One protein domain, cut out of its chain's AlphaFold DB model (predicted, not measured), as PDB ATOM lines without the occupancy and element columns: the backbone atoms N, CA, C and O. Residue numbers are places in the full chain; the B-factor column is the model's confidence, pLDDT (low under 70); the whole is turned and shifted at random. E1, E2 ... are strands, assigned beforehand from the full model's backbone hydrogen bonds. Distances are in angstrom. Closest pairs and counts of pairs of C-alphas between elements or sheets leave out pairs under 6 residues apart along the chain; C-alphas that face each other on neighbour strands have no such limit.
ATOM      1  N   PHE A   7      56.323  32.417 -34.176       96.00
ATOM      2  CA  PHE A   7      55.511  31.510 -33.368       96.00
ATOM      3  C   PHE A   7      54.071  31.487 -33.878       96.00
ATOM      4  O   PHE A   7      53.523  32.531 -34.232       96.00
ATOM      5  N   LYS A   8      53.443  30.311 -33.847       96.12
ATOM      6  CA  LYS A   8      52.006  30.117 -34.093       96.12
ATOM      7  C   LYS A   8      51.428  29.257 -32.979       96.12
ATOM      8  O   LYS A   8      52.065  28.298 -32.561       96.12
ATOM      9  N   ALA A   9      50.228  29.583 -32.517       97.56
ATOM     10  CA  ALA A   9      49.503  28.798 -31.530       97.56
ATOM     11  C   ALA A   9      48.125  28.419 -32.066       97.56
ATOM     12  O   ALA A   9      47.471  29.242 -32.702       97.56
ATOM     13  N   GLU A  10      47.682  27.200 -31.789       97.00
ATOM     14  CA  GLU A  10      46.319  26.763 -32.093       97.00
ATOM     15  C   GLU A  10      45.817  25.777 -31.036       97.00
ATOM     16  O   GLU A  10      46.596  25.239 -30.248       97.00
ATOM     17  N   LEU A  11      44.501  25.582 -30.987       95.31
ATOM     18  CA  LEU A  11      43.865  24.659 -30.058       95.31
ATOM     19  C   LEU A  11      43.526  23.363 -30.800       95.31
ATOM     20  O   LEU A  11      42.669  23.370 -31.680       95.31
ATOM     21  N   ILE A  12      44.178  22.256 -30.442       94.69
ATOM     22  CA  ILE A  12      43.928  20.932 -31.027       94.69
ATOM     23  C   ILE A  12      43.330  20.040 -29.946       94.69
ATOM     24  O   ILE A  12      43.960  19.812 -28.915       94.69
ATOM     25  N   ASN A  13      42.110  19.539 -30.164       91.06
ATOM     26  CA  ASN A  13      41.392  18.682 -29.207       91.06
ATOM     27  C   ASN A  13      41.353  19.273 -27.784       91.06
ATOM     28  O   ASN A  13      41.594  18.578 -26.800       91.06
ATOM     29  N   GLY A  14      41.117  20.586 -27.681       88.88
ATOM     30  CA  GLY A  14      41.066  21.298 -26.402       88.88
ATOM     31  C   GLY A  14      42.426  21.566 -25.746       88.88
ATOM     32  O   GLY A  14      42.458  22.150 -24.667       88.88
ATOM     33  N   LYS A  15      43.549  21.202 -26.380       92.81
ATOM     34  CA  LYS A  15      44.902  21.444 -25.858       92.81
ATOM     35  C   LYS A  15      45.647  22.490 -26.686       92.81
ATOM     36  O   LYS A  15      45.555  22.466 -27.917       92.81
ATOM     37  N   PRO A  16      46.390  23.412 -26.051       95.69
ATOM     38  CA  PRO A  16      47.163  24.396 -26.788       95.69
ATOM     39  C   PRO A  16      48.396  23.737 -27.414       95.69
ATOM     40  O   PRO A  16      49.145  23.029 -26.740       95.69
ATOM     41  N   VAL A  17      48.623  24.008 -28.694       97.00
ATOM     42  CA  VAL A  17      49.790  23.541 -29.446       97.00
ATOM     43  C   VAL A  17      50.579  24.751 -29.923       97.00
ATOM     44  O   VAL A  17      50.018  25.673 -30.518       97.00
ATOM     45  N   LEU A  18      51.881  24.762 -29.634       97.81
ATOM     46  CA  LEU A  18      52.808  25.813 -30.037       97.81
ATOM     47  C   LEU A  18      53.721  25.317 -31.153       97.81
ATOM     48  O   LEU A  18      54.410  24.305 -31.008       97.81
ATOM     49  N   TYR A  19      53.789  26.106 -32.216       97.56
ATOM     50  CA  TYR A  19      54.719  25.915 -33.312       97.56
ATOM     51  C   TYR A  19      55.743  27.037 -33.383       97.56
ATOM     52  O   TYR A  19      55.454  28.184 -33.022       97.56
ATOM     53  N   TYR A  20      56.914  26.702 -33.908       96.38
ATOM     54  CA  TYR A  20      58.006  27.626 -34.170       96.38
ATOM     55  C   TYR A  20      58.584  27.398 -35.566       96.38
ATOM     56  O   TYR A  20      58.545  26.285 -36.087       96.38
ATOM     57  N   ARG A  21      59.110  28.458 -36.178       95.12
ATOM     58  CA  ARG A  21      59.937  28.370 -37.385       95.12
ATOM     59  C   ARG A  21      60.952  29.504 -37.411       95.12
ATOM     60  O   ARG A  21      60.661  30.611 -36.963       95.12
ATOM     61  N   THR A  22      62.124  29.244 -37.970       92.25
ATOM     62  CA  THR A  22      63.211  30.230 -38.094       92.25
ATOM     63  C   THR A  22      63.144  31.015 -39.405       92.25
ATOM     64  O   THR A  22      63.464  32.198 -39.422       92.25
ATOM     65  N   ASN A  23      62.676  30.386 -40.488       89.38
ATOM     66  CA  ASN A  23      62.491  31.000 -41.805       89.38
ATOM     67  C   ASN A  23      60.986  31.209 -42.093       89.38
ATOM     68  O   ASN A  23      60.218  30.258 -41.920       89.38
ATOM     69  N   PRO A  24      60.540  32.393 -42.563       86.31
ATOM     70  CA  PRO A  24      59.167  32.621 -43.028       86.31
ATOM     71  C   PRO A  24      58.646  31.632 -44.084       86.31
ATOM     72  O   PRO A  24      57.440  31.394 -44.141       86.31
ATOM     73  N   GLU A  25      59.526  31.039 -44.890       88.06
ATOM     74  CA  GLU A  25      59.170  30.011 -45.885       88.06
ATOM     75  C   GLU A  25      59.347  28.578 -45.357       88.06
ATOM     76  O   GLU A  25      58.975  27.609 -46.013       88.06
ATOM     77  N   GLY A  26      59.909  28.428 -44.154       88.69
ATOM     78  CA  GLY A  26      60.164  27.135 -43.530       88.69
ATOM     79  C   GLY A  26      58.904  26.461 -42.987       88.69
ATOM     80  O   GLY A  26      57.882  27.101 -42.706       88.69
ATOM     81  N   ALA A  27      59.013  25.147 -42.786       94.19
ATOM     82  CA  ALA A  27      57.985  24.351 -42.132       94.19
ATOM     83  C   ALA A  27      57.813  24.759 -40.659       94.19
ATOM     84  O   ALA A  27      58.762  25.158 -39.984       94.19
ATOM     85  N   TRP A  28      56.583  24.637 -40.160       96.75
ATOM     86  CA  TRP A  28      56.273  24.818 -38.746       96.75
ATOM     87  C   TRP A  28      56.659  23.570 -37.956       96.75
ATOM     88  O   TRP A  28      56.159  22.482 -38.232       96.75
ATOM     89  N   GLU A  29      57.493  23.734 -36.935       96.75
ATOM     90  CA  GLU A  29      57.865  22.668 -36.009       96.75
ATOM     91  C   GLU A  29      57.006  22.741 -34.745       96.75
ATOM     92  O   GLU A  29      56.865  23.810 -34.152       96.75
ATOM     93  N   ASN A  30      56.435  21.614 -34.307       97.50
ATOM     94  CA  ASN A  30      55.698  21.544 -33.047       97.50
ATOM     95  C   ASN A  30      56.670  21.475 -31.860       97.50
ATOM     96  O   ASN A  30      57.274  20.440 -31.581       97.50
ATOM     97  N   ILE A  31      56.739  22.563 -31.100       97.00
ATOM     98  CA  ILE A  31      57.617  22.697 -29.934       97.00
ATOM     99  C   ILE A  31      56.853  22.614 -28.608       97.00
ATOM    100  O   ILE A  31      57.394  22.958 -27.559       97.00
ATOM    101  N   THR A  32      55.600  22.154 -28.612       96.38
ATOM    102  CA  THR A  32      54.747  22.083 -27.405       96.38
ATOM    103  C   THR A  32      55.393  21.274 -26.282       96.38
ATOM    104  O   THR A  32      55.270  21.627 -25.114       96.38
ATOM    105  N   HIS A  33      56.152  20.232 -26.631       95.00
ATOM    106  CA  HIS A  33      56.856  19.362 -25.687       95.00
ATOM    107  C   HIS A  33      57.913  20.089 -24.833       95.00
ATOM    108  O   HIS A  33      58.300  19.594 -23.781       95.00
ATOM    109  N   THR A  34      58.363  21.272 -25.258       94.81
ATOM    110  CA  THR A  34      59.322  22.110 -24.516       94.81
ATOM    111  C   THR A  34      58.655  22.999 -23.458       94.81
ATOM    112  O   THR A  34      59.325  23.793 -22.797       94.81
ATOM    113  N   ARG A  35      57.325  22.931 -23.332       95.44
ATOM    114  CA  ARG A  35      56.515  23.765 -22.440       95.44
ATOM    115  C   ARG A  35      55.984  22.958 -21.256       95.44
ATOM    116  O   ARG A  35      55.994  21.729 -21.263       95.44
ATOM    117  N   HIS A  36      55.518  23.651 -20.221       93.50
ATOM    118  CA  HIS A  36      54.868  23.016 -19.081       93.50
ATOM    119  C   HIS A  36      53.623  22.241 -19.526       93.50
ATOM    120  O   HIS A  36      52.778  22.749 -20.262       93.50
ATOM    121  N   GLN A  37      53.510  21.003 -19.048       90.88
ATOM    122  CA  GLN A  37      52.366  20.143 -19.322       90.88
ATOM    123  C   GLN A  37      51.250  20.444 -18.321       90.88
ATOM    124  O   GLN A  37      51.325  20.044 -17.160       90.88
ATOM    125  N   LEU A  38      50.213  21.152 -18.772       90.00
ATOM    126  CA  LEU A  38      49.083  21.536 -17.919       90.00
ATOM    127  C   LEU A  38      48.276  20.345 -17.396       90.00
ATOM    128  O   LEU A  38      47.683  20.449 -16.328       90.00
ATOM    129  N   ASP A  39      48.290  19.210 -18.097       90.25
ATOM    130  CA  ASP A  39      47.611  17.982 -17.656       90.25
ATOM    131  C   ASP A  39      48.164  17.441 -16.325       90.25
ATOM    132  O   ASP A  39      47.473  16.712 -15.613       90.25
ATOM    133  N   ASN A  40      49.390  17.831 -15.966       93.25
ATOM    134  CA  ASN A  40      50.038  17.434 -14.718       93.25
ATOM    135  C   ASN A  40      49.690  18.368 -13.547       93.25
ATOM    136  O   ASN A  40      50.144  18.124 -12.428       93.25
ATOM    137  N   LEU A  41      48.925  19.439 -13.793       96.25
ATOM    138  CA  LEU A  41      48.431  20.303 -12.732       96.25
ATOM    139  C   LEU A  41      47.267  19.647 -11.995       96.25
ATOM    140  O   LEU A  41      46.347  19.067 -12.574       96.25
ATOM    141  N   GLU A  42      47.313  19.801 -10.685       97.56
ATOM    142  CA  GLU A  42      46.287  19.396  -9.746       97.56
ATOM    143  C   GLU A  42      45.725  20.658  -9.106       97.56
ATOM    144  O   GLU A  42      46.476  21.420  -8.491       97.56
ATOM    145  N   LEU A  43      44.429  20.897  -9.300       98.12
ATOM    146  CA  LEU A  43      43.726  22.063  -8.782       98.12
ATOM    147  C   LEU A  43      42.849  21.595  -7.625       98.12
ATOM    148  O   LEU A  43      41.959  20.771  -7.831       98.12
ATOM    149  N   TYR A  44      43.113  22.095  -6.426       98.19
ATOM    150  CA  TYR A  44      42.386  21.711  -5.223       98.19
ATOM    151  C   TYR A  44      41.571  22.891  -4.712       98.19
ATOM    152  O   TYR A  44      42.083  24.013  -4.614       98.19
ATOM    153  N   ASP A  45      40.313  22.633  -4.367       96.81
ATOM    154  CA  ASP A  45      39.535  23.553  -3.543       96.81
ATOM    155  C   ASP A  45      39.983  23.491  -2.068       96.81
ATOM    156  O   ASP A  45      40.963  22.827  -1.720       96.81
ATOM    157  N   TYR A  46      39.287  24.223  -1.198       93.38
ATOM    158  CA  TYR A  46      39.581  24.233   0.237       93.38
ATOM    159  C   TYR A  46      39.433  22.851   0.888       93.38
ATOM    160  O   TYR A  46      40.215  22.482   1.759       93.38
ATOM    161  N   ASP A  47      38.431  22.085   0.460       93.81
ATOM    162  CA  ASP A  47      38.112  20.769   1.007       93.81
ATOM    163  C   ASP A  47      38.976  19.654   0.381       93.81
ATOM    164  O   ASP A  47      38.811  18.478   0.710       93.81
ATOM    165  N   LEU A  48      39.950  20.042  -0.453       96.12
ATOM    166  CA  LEU A  48      40.875  19.203  -1.213       96.12
ATOM    167  C   LEU A  48      40.197  18.303  -2.246       96.12
ATOM    168  O   LEU A  48      40.748  17.268  -2.633       96.12
ATOM    169  N   ASN A  49      39.042  18.717  -2.761       96.88
ATOM    170  CA  ASN A  49      38.482  18.089  -3.946       96.88
ATOM    171  C   ASN A  49      39.359  18.436  -5.151       96.88
ATOM    172  O   ASN A  49      39.623  19.603  -5.450       96.88
ATOM    173  N   LEU A  50      39.823  17.397  -5.842       97.38
ATOM    174  CA  LEU A  50      40.713  17.523  -6.985       97.38
ATOM    175  C   LEU A  50      39.923  17.749  -8.275       97.38
ATOM    176  O   LEU A  50      39.116  16.913  -8.672       97.38
ATOM    177  N   THR A  51      40.258  18.821  -8.987       97.25
ATOM    178  CA  THR A  51      39.843  19.070 -10.371       97.25
ATOM    179  C   THR A  51      41.070  19.065 -11.287       97.25
ATOM    180  O   THR A  51      42.128  19.596 -10.935       97.25
ATOM    181  N   LYS A  52      40.967  18.458 -12.478       96.06
ATOM    182  CA  LYS A  52      42.029  18.522 -13.497       96.06
ATOM    183  C   LYS A  52      41.719  19.611 -14.519       96.06
ATOM    184  O   LYS A  52      40.565  19.908 -14.801       96.06
ATOM    185  N   VAL A  53      42.760  20.156 -15.151       95.06
ATOM    186  CA  VAL A  53      42.620  21.205 -16.183       95.06
ATOM    187  C   VAL A  53      41.689  20.785 -17.326       95.06
ATOM    188  O   VAL A  53      40.912  21.604 -17.804       95.06
ATOM    189  N   LYS A  54      41.734  19.511 -17.734       93.50
ATOM    190  CA  LYS A  54      40.876  18.954 -18.794       93.50
ATOM    191  C   LYS A  54      39.373  18.999 -18.474       93.50
ATOM    192  O   LYS A  54      38.571  18.921 -19.397       93.50
ATOM    193  N   ASP A  55      39.014  19.082 -17.192       94.19
ATOM    194  CA  ASP A  55      37.623  19.096 -16.726       94.19
ATOM    195  C   ASP A  55      37.080  20.536 -16.648       94.19
ATOM    196  O   ASP A  55      35.882  20.758 -16.476       94.19
ATOM    197  N   CYS A  56      37.956  21.533 -16.802       95.62
ATOM    198  CA  CYS A  56      37.604  22.943 -16.807       95.62
ATOM    199  C   CYS A  56      37.302  23.439 -18.226       95.62
ATOM    200  O   CYS A  56      37.868  22.978 -19.219       95.62
ATOM    201  N   LYS A  57      36.471  24.481 -18.325       96.06
ATOM    202  CA  LYS A  57      36.326  25.230 -19.577       96.06
ATOM    203  C   LYS A  57      37.648  25.925 -19.903       96.06
ATOM    204  O   LYS A  57      38.250  26.549 -19.030       96.06
ATOM    205  N   SER A  58      38.059  25.893 -21.168       96.75
ATOM    206  CA  SER A  58      39.288  26.552 -21.613       96.75
ATOM    207  C   SER A  58      39.148  27.242 -22.964       96.75
ATOM    208  O   SER A  58      38.368  26.808 -23.810       96.75
ATOM    209  N   GLU A  59      39.952  28.277 -23.192       96.88
ATOM    210  CA  GLU A  59      40.085  28.942 -24.492       96.88
ATOM    211  C   GLU A  59      41.547  29.291 -24.788       96.88
ATOM    212  O   GLU A  59      42.345  29.498 -23.876       96.88
ATOM    213  N   LEU A  60      41.902  29.414 -26.067       97.81
ATOM    214  CA  LEU A  60      43.191  29.960 -26.490       97.81
ATOM    215  C   LEU A  60      42.972  31.337 -27.122       97.81
ATOM    216  O   LEU A  60      42.303  31.452 -28.147       97.81
ATOM    217  N   LYS A  61      43.566  32.381 -26.534       97.12
ATOM    218  CA  LYS A  61      43.550  33.749 -27.069       97.12
ATOM    219  C   LYS A  61      44.976  34.206 -27.365       97.12
ATOM    220  O   LYS A  61      45.741  34.538 -26.458       97.12
ATOM    221  N   GLY A  62      45.343  34.219 -28.646       96.50
ATOM    222  CA  GLY A  62      46.732  34.427 -29.059       96.50
ATOM    223  C   GLY A  62      47.623  33.310 -28.505       96.50
ATOM    224  O   GLY A  62      47.384  32.142 -28.779       96.50
ATOM    225  N   PHE A  63      48.618  33.663 -27.687       97.62
ATOM    226  CA  PHE A  63      49.496  32.698 -27.006       97.62
ATOM    227  C   PHE A  63      49.069  32.380 -25.565       97.62
ATOM    228  O   PHE A  63      49.813  31.716 -24.846       97.62
ATOM    229  N   ILE A  64      47.919  32.882 -25.113       98.19
ATOM    230  CA  ILE A  64      47.441  32.677 -23.744       98.19
ATOM    231  C   ILE A  64      46.344  31.621 -23.767       98.19
ATOM    232  O   ILE A  64      45.240  31.877 -24.253       98.19
ATOM    233  N   PHE A  65      46.655  30.443 -23.238       98.06
ATOM    234  CA  PHE A  65      45.670  29.417 -22.942       98.06
ATOM    235  C   PHE A  65      45.071  29.693 -21.567       98.06
ATOM    236  O   PHE A  65      45.785  29.698 -20.562       98.06
ATOM    237  N   LYS A  66      43.773  29.975 -21.532       98.19
ATOM    238  CA  LYS A  66      43.037  30.280 -20.312       98.19
ATOM    239  C   LYS A  66      42.226  29.078 -19.877       98.19
ATOM    240  O   LYS A  66      41.580  28.441 -20.706       98.19
ATOM    241  N   VAL A  67      42.210  28.833 -18.577       97.81
ATOM    242  CA  VAL A  67      41.395  27.809 -17.927       97.81
ATOM    243  C   VAL A  67      40.502  28.517 -16.920       97.81
ATOM    244  O   VAL A  67      41.009  29.141 -15.994       97.81
ATOM    245  N   PHE A  68      39.190  28.446 -17.116       97.50
ATOM    246  CA  PHE A  68      38.207  29.115 -16.269       97.50
ATOM    247  C   PHE A  68      37.798  28.206 -15.119       97.50
ATOM    248  O   PHE A  68      37.474  27.036 -15.338       97.50
ATOM    249  N   PHE A  69      37.781  28.744 -13.903       96.75
ATOM    250  CA  PHE A  69      37.372  27.988 -12.729       96.75
ATOM    251  C   PHE A  69      35.881  28.174 -12.449       96.75
ATOM    252  O   PHE A  69      35.376  29.291 -12.368       96.75
ATOM    253  N   SER A  70      35.175  27.058 -12.279       95.50
ATOM    254  CA  SER A  70      33.802  27.008 -11.755       95.50
ATOM    255  C   SER A  70      33.761  26.828 -10.231       95.50
ATOM    256  O   SER A  70      32.687  26.667  -9.657       95.50
ATOM    257  N   PHE A  71      34.927  26.836  -9.582       95.38
ATOM    258  CA  PHE A  71      35.132  26.629  -8.152       95.38
ATOM    259  C   PHE A  71      36.227  27.575  -7.638       95.38
ATOM    260  O   PHE A  71      36.990  28.145  -8.420       95.38
ATOM    261  N   ILE A  72      36.328  27.737  -6.318       95.50
ATOM    262  CA  ILE A  72      37.424  28.497  -5.706       95.50
ATOM    263  C   ILE A  72      38.606  27.546  -5.506       95.50
ATOM    264  O   ILE A  72      38.568  26.664  -4.652       95.50
ATOM    265  N   CYS A  73      39.656  27.731  -6.294       97.25
ATOM    266  CA  CYS A  73      40.917  27.020  -6.171       97.25
ATOM    267  C   CYS A  73      41.730  27.609  -5.012       97.25
ATOM    268  O   CYS A  73      42.026  28.805  -4.993       97.25
ATOM    269  N   TYR A  74      42.126  26.757  -4.072       97.00
ATOM    270  CA  TYR A  74      42.958  27.118  -2.925       97.00
ATOM    271  C   TYR A  74      44.401  26.671  -3.085       97.00
ATOM    272  O   TYR A  74      45.301  27.345  -2.589       97.00
ATOM    273  N   HIS A  75      44.645  25.569  -3.795       97.62
ATOM    274  CA  HIS A  75      45.991  25.031  -3.949       97.62
ATOM    275  C   HIS A  75      46.207  24.501  -5.358       97.62
ATOM    276  O   HIS A  75      45.326  23.883  -5.952       97.62
ATOM    277  N   ILE A  76      47.407  24.731  -5.888       98.12
ATOM    278  CA  ILE A  76      47.830  24.198  -7.178       98.12
ATOM    279  C   ILE A  76      49.120  23.423  -6.968       98.12
ATOM    280  O   ILE A  76      50.109  23.951  -6.448       98.12
ATOM    281  N   LYS A  77      49.118  22.169  -7.408       97.50
ATOM    282  CA  LYS A  77      50.264  21.265  -7.345       97.50
ATOM    283  C   LYS A  77      50.649  20.806  -8.746       97.50
ATOM    284  O   LYS A  77      49.798  20.630  -9.611       97.50
ATOM    285  N   LEU A  78      51.948  20.640  -8.970       95.31
ATOM    286  CA  LEU A  78      52.529  20.112 -10.200       95.31
ATOM    287  C   LEU A  78      53.487  18.978  -9.836       95.31
ATOM    288  O   LEU A  78      54.577  19.230  -9.318       95.31
ATOM    289  N   GLY A  79      53.086  17.732 -10.098       92.38
ATOM    290  CA  GLY A  79      53.840  16.562  -9.635       92.38
ATOM    291  C   GLY A  79      53.999  16.593  -8.113       92.38
ATOM    292  O   GLY A  79      53.005  16.656  -7.395       92.38
ATOM    293  N   ASP A  80      55.240  16.632  -7.628       94.25
ATOM    294  CA  ASP A  80      55.576  16.638  -6.194       94.25
ATOM    295  C   ASP A  80      55.801  18.044  -5.621       94.25
ATOM    296  O   ASP A  80      56.384  18.214  -4.551       94.25
ATOM    297  N   LYS A  81      55.365  19.082  -6.340       95.69
ATOM    298  CA  LYS A  81      55.592  20.479  -5.962       95.69
ATOM    299  C   LYS A  81      54.277  21.198  -5.744       95.69
ATOM    300  O   LYS A  81      53.453  21.270  -6.652       95.69
ATOM    301  N   LEU A  82      54.118  21.804  -4.574       97.62
ATOM    302  CA  LEU A  82      53.099  22.825  -4.367       97.62
ATOM    303  C   LEU A  82      53.587  24.117  -5.033       97.62
ATOM    304  O   LEU A  82      54.593  24.680  -4.605       97.62
ATOM    305  N   VAL A  83      52.916  24.539  -6.106       97.19
ATOM    306  CA  VAL A  83      53.336  25.686  -6.934       97.19
ATOM    307  C   VAL A  83      52.539  26.952  -6.637       97.19
ATOM    308  O   VAL A  83      52.975  28.046  -6.994       97.19
ATOM    309  N   TRP A  84      51.388  26.814  -5.973       97.81
ATOM    310  CA  TRP A  84      50.629  27.928  -5.420       97.81
ATOM    311  C   TRP A  84      49.708  27.479  -4.281       97.81
ATOM    312  O   TRP A  84      49.188  26.361  -4.289       97.81
ATOM    313  N   SER A  85      49.503  28.358  -3.306       97.00
ATOM    314  CA  SER A  85      48.594  28.181  -2.182       97.00
ATOM    315  C   SER A  85      48.015  29.530  -1.773       97.00
ATOM    316  O   SER A  85      48.761  30.477  -1.509       97.00
ATOM    317  N   TYR A  86      46.690  29.594  -1.660       95.75
ATOM    318  CA  TYR A  86      45.960  30.764  -1.181       95.75
ATOM    319  C   TYR A  86      46.482  31.239   0.182       95.75
ATOM    320  O   TYR A  86      46.678  32.435   0.385       95.75
ATOM    321  N   CYS A  87      46.827  30.301   1.071       93.56
ATOM    322  CA  CYS A  87      47.300  30.570   2.432       93.56
ATOM    323  C   CYS A  87      48.633  31.332   2.509       93.56
ATOM    324  O   CYS A  87      49.024  31.761   3.588       93.56
ATOM    325  N   ILE A  88      49.360  31.485   1.399       93.69
ATOM    326  CA  ILE A  88      50.609  32.261   1.348       93.69
ATOM    327  C   ILE A  88      50.661  33.222   0.151       93.69
ATOM    328  O   ILE A  88      51.705  33.814  -0.134       93.69
ATOM    329  N   SER A  89      49.538  33.405  -0.550       93.44
ATOM    330  CA  SER A  89      49.476  34.264  -1.730       93.44
ATOM    331  C   SER A  89      49.749  35.733  -1.385       93.44
ATOM    332  O   SER A  89      49.430  36.242  -0.302       93.44
ATOM    333  N   LYS A  90      50.371  36.448  -2.327       90.88
ATOM    334  CA  LYS A  90      50.558  37.908  -2.259       90.88
ATOM    335  C   LYS A  90      49.343  38.687  -2.757       90.88
ATOM    336  O   LYS A  90      49.304  39.901  -2.581       90.88
ATOM    337  N   VAL A  91      48.370  38.009  -3.356       91.62
ATOM    338  CA  VAL A  91      47.187  38.609  -3.969       91.62
ATOM    339  C   VAL A  91      45.941  37.996  -3.339       91.62
ATOM    340  O   VAL A  91      45.834  36.785  -3.203       91.62
ATOM    341  N   THR A  92      44.980  38.833  -2.950       88.06
ATOM    342  CA  THR A  92      43.749  38.366  -2.293       88.06
ATOM    343  C   THR A  92      42.581  38.253  -3.276       88.06
ATOM    344  O   THR A  92      42.595  38.845  -4.357       88.06
ATOM    345  N   GLY A  93      41.540  37.519  -2.877       91.56
ATOM    346  CA  GLY A  93      40.306  37.339  -3.649       91.56
ATOM    347  C   GLY A  93      40.155  35.941  -4.243       91.56
ATOM    348  O   GLY A  93      41.065  35.117  -4.159       91.56
ATOM    349  N   LYS A  94      38.989  35.670  -4.833       93.88
ATOM    350  CA  LYS A  94      38.688  34.368  -5.444       93.88
ATOM    351  C   LYS A  94      39.563  34.132  -6.670       93.88
ATOM    352  O   LYS A  94      39.816  35.047  -7.457       93.88
ATOM    353  N   SER A  95      40.012  32.894  -6.843       94.19
ATOM    354  CA  SER A  95      40.661  32.448  -8.073       94.19
ATOM    355  C   SER A  95      39.638  32.419  -9.209       94.19
ATOM    356  O   SER A  95      38.588  31.794  -9.064       94.19
ATOM    357  N   LEU A  96      39.950  33.055 -10.331       95.75
ATOM    358  CA  LEU A  96      39.046  33.142 -11.476       95.75
ATOM    359  C   LEU A  96      39.520  32.248 -12.620       95.75
ATOM    360  O   LEU A  96      38.748  31.471 -13.180       95.75
ATOM    361  N   GLU A  97      40.797  32.375 -12.984       97.44
ATOM    362  CA  GLU A  97      41.339  31.746 -14.186       97.44
ATOM    363  C   GLU A  97      42.820  31.414 -14.022       97.44
ATOM    364  O   GLU A  97      43.582  32.191 -13.445       97.44
ATOM    365  N   LEU A  98      43.256  30.308 -14.618       97.94
ATOM    366  CA  LEU A  98      44.669  30.029 -14.852       97.94
ATOM    367  C   LEU A  98      45.048  30.480 -16.262       97.94
ATOM    368  O   LEU A  98      44.384  30.146 -17.242       97.94
ATOM    369  N   LEU A  99      46.127  31.252 -16.359       98.12
ATOM    370  CA  LEU A  99      46.621  31.868 -17.583       98.12
ATOM    371  C   LEU A  99      47.970  31.247 -17.936       98.12
ATOM    372  O   LEU A  99      48.981  31.545 -17.302       98.12
ATOM    373  N   PHE A 100      48.009  30.402 -18.963       97.94
ATOM    374  CA  PHE A 100      49.252  29.836 -19.472       97.94
ATOM    375  C   PHE A 100      49.691  30.552 -20.745       97.94
ATOM    376  O   PHE A 100      49.115  30.363 -21.818       97.94
ATOM    377  N   ASN A 101      50.740  31.367 -20.645       97.81
ATOM    378  CA  ASN A 101      51.397  31.921 -21.817       97.81
ATOM    379  C   ASN A 101      52.331  30.864 -22.413       97.81
ATOM    380  O   ASN A 101      53.467  30.687 -21.967       97.81
ATOM    381  N   ILE A 102      51.854  30.174 -23.447       96.88
ATOM    382  CA  ILE A 102      52.587  29.060 -24.052       96.88
ATOM    383  C   ILE A 102      53.865  29.530 -24.750       96.88
ATOM    384  O   ILE A 102      54.834  28.781 -24.825       96.88
ATOM    385  N   LYS A 103      53.913  30.783 -25.225       95.94
ATOM    386  CA  LYS A 103      55.104  31.336 -25.884       95.94
ATOM    387  C   LYS A 103      56.244  31.508 -24.884       95.94
ATOM    388  O   LYS A 103      57.347  31.039 -25.158       95.94
ATOM    389  N   THR A 104      55.971  32.140 -23.740       96.12
ATOM    390  CA  THR A 104      56.969  32.427 -22.689       96.12
ATOM    391  C   THR A 104      57.122  31.308 -21.663       96.12
ATOM    392  O   THR A 104      57.989  31.398 -20.797       96.12
ATOM    393  N   ASN A 105      56.293  30.266 -21.754       96.25
ATOM    394  CA  ASN A 105      56.221  29.163 -20.806       96.25
ATOM    395  C   ASN A 105      55.917  29.599 -19.358       96.25
ATOM    396  O   ASN A 105      56.363  28.963 -18.407       96.25
ATOM    397  N   LYS A 106      55.179  30.700 -19.178       97.25
ATOM    398  CA  LYS A 106      54.802  31.220 -17.856       97.25
ATOM    399  C   LYS A 106      53.350  30.905 -17.542       97.25
ATOM    400  O   LYS A 106      52.487  31.102 -18.397       97.25
ATOM    401  N   ILE A 107      53.094  30.455 -16.317       97.75
ATOM    402  CA  ILE A 107      51.746  30.233 -15.799       97.75
ATOM    403  C   ILE A 107      51.486  31.244 -14.689       97.75
ATOM    404  O   ILE A 107      52.283  31.362 -13.759       97.75
ATOM    405  N   SER A 108      50.358  31.934 -14.782       97.88
ATOM    406  CA  SER A 108      49.892  32.887 -13.781       97.88
ATOM    407  C   SER A 108      48.459  32.553 -13.381       97.88
ATOM    408  O   SER A 108      47.685  32.023 -14.178       97.88
ATOM    409  N   LEU A 109      48.091  32.880 -12.152       98.06
ATOM    410  CA  LEU A 109      46.738  32.776 -11.636       98.06
ATOM    411  C   LEU A 109      46.104  34.166 -11.599       98.06
ATOM    412  O   LEU A 109      46.655  35.093 -11.004       98.06
ATOM    413  N   LYS A 110      44.940  34.317 -12.231       97.88
ATOM    414  CA  LYS A 110      44.106  35.512 -12.126       97.88
ATOM    415  C   LYS A 110      43.187  35.367 -10.918       97.88
ATOM    416  O   LYS A 110      42.369  34.452 -10.863       97.88
ATOM    417  N   LEU A 111      43.301  36.303  -9.985       96.69
ATOM    418  CA  LEU A 111      42.403  36.464  -8.848       96.69
ATOM    419  C   LEU A 111      41.550  37.727  -9.033       96.69
ATOM    420  O   LEU A 111      41.859  38.590  -9.863       96.69
ATOM    421  N   GLU A 112      40.491  37.865  -8.239       95.19
ATOM    422  CA  GLU A 112      39.617  39.048  -8.267       95.19
ATOM    423  C   GLU A 112      40.397  40.360  -8.131       95.19
ATOM    424  O   GLU A 112      40.159  41.301  -8.890       95.19
ATOM    425  N   LYS A 113      41.373  40.424  -7.212       94.94
ATOM    426  CA  LYS A 113      42.111  41.667  -6.929       94.94
ATOM    427  C   LYS A 113      43.461  41.784  -7.633       94.94
ATOM    428  O   LYS A 113      44.173  42.759  -7.413       94.94
ATOM    429  N   GLY A 114      43.844  40.825  -8.476       96.50
ATOM    430  CA  GLY A 114      45.149  40.873  -9.133       96.50
ATOM    431  C   GLY A 114      45.515  39.609  -9.893       96.50
ATOM    432  O   GLY A 114      44.667  38.772 -10.173       96.50
ATOM    433  N   THR A 115      46.784  39.491 -10.257       96.94
ATOM    434  CA  THR A 115      47.343  38.315 -10.929       96.94
ATOM    435  C   THR A 115      48.664  37.973 -10.254       96.94
ATOM    436  O   THR A 115      49.428  38.881  -9.929       96.94
ATOM    437  N   GLU A 116      48.938  36.689 -10.050       95.94
ATOM    438  CA  GLU A 116      50.181  36.197  -9.448       95.94
ATOM    439  C   GLU A 116      50.794  35.103 -10.330       95.94
ATOM    440  O   GLU A 116      50.079  34.242 -10.836       95.94
ATOM    441  N   ASP A 117      52.111  35.126 -10.532       96.81
ATOM    442  CA  ASP A 117      52.816  34.048 -11.235       96.81
ATOM    443  C   ASP A 117      52.929  32.814 -10.331       96.81
ATOM    444  O   ASP A 117      53.264  32.928  -9.150       96.81
ATOM    445  N   LEU A 118      52.689  31.619 -10.881       96.56
ATOM    446  CA  LEU A 118      52.899  30.381 -10.132       96.56
ATOM    447  C   LEU A 118      54.394  30.167  -9.871       96.56
ATOM    448  O   LEU A 118      55.234  30.338 -10.761       96.56
TER     449      LEU A 118
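This is residues 7 to 118 of the 197 residues of an uncharacterized protein of Theileria parva (UniProt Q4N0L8). The model is a rod of strands: a strongly twisted sheet of five strands, E5 E6 E9 E10 E11, makes a wall along its middle, and two smaller groups of strands lie on one side of it. The hairpin E1 E2 is partly face to face with that wall toward one end of the rod, the sheet E4 E3 E7 E8 lies toward the other end, and the long link from E2 to E3 loops out to the first tip before it runs back between them. The printed part has 112 residues with no named helix and eleven named strands, E1 to E11 in order along the chain; the class is all strand, and the sheets are antiparallel. The whole is compact, with a radius of gyration of the C-alphas of 15.0 A, and spans 51 by 24 by 24 A.

Find C-alpha 7 at (55.511, 31.510, -33.368); from there E1 runs through residues 7 to 12, 15.9 A. E2 follows as residues 15 to 21, 20.2 A, and ends at C-alpha 21 at (59.937, 28.370, -37.385). Residues 22 to 40 then hold no named element. Next read E3, residues 41 to 44, and E4, residues 50 to 52. E5 is residues 57 to 61, 13.4 A long, and E6 is residues 64 to 68, 12.4 A long. E7, residues 75 to 78, and E8, residues 81 to 85, come after. E9 takes residues 95 to 101, 17.4 A, and E10 residues 106 to 111, 16.2 A. E11, residues 114 to 117, ends at C-alpha 117 at (52.816, 34.048, -11.235).

Begin with the largest sheet, in the order E5, E6, E9, E10, E11, with E5 and E11 as edge strands; from edge to edge its strands' lines turn by 84 degrees. In the hairpin E5 and E6, look for N 66 and O 59, 2.8 A apart and within hydrogen-bond range. Between E6 and E9, antiparallel at 158 degrees, N 65 and O 100 are 2.8 A apart. E9, E10 and E11 form a meander, each strand the antiparallel neighbour of the one before: check N 99 and O 108 at 2.8 A, then N 109 and O 116 at 2.7 A. This sheet and the sheet E1 E2 form a sandwich, two sheets face to face, with facing parts 10.2 A centre to centre and strands at 32 degrees. The closest C-alphas of E1 and E5 are those of Leu 11 and Leu 60, 6.4 A apart; those of E2 and E6 are Pro 16 and Phe 65, 6.5 A apart. Within the hairpin E1 and E2, N 17 and O 10 are 2.8 A apart. Residues 19 to 20 of E2 also pair, antiparallel, with residues 29 to 30 of the long link. In the sheet E4, E3, E7, E8, find N 51 and O 43 at 2.8 A, N 42 and O 77 at 2.8 A, and N 78 and O 81 at 2.8 A. E3 and E9 are apart, and E8 and E10 are apart too.

The two C-alphas farthest apart are those of Glu 25 and Asp 47, 52.2 A. C-alphas 7 and 118 are 23.4 A apart. The printed part has no cut. The link from E2 to E3, 19 residues, is long; those from E6 to E7 and from E8 to E9 are short, and the others are tight. The mean pLDDT of the printed part is 95.5, and no printed residue is under 70.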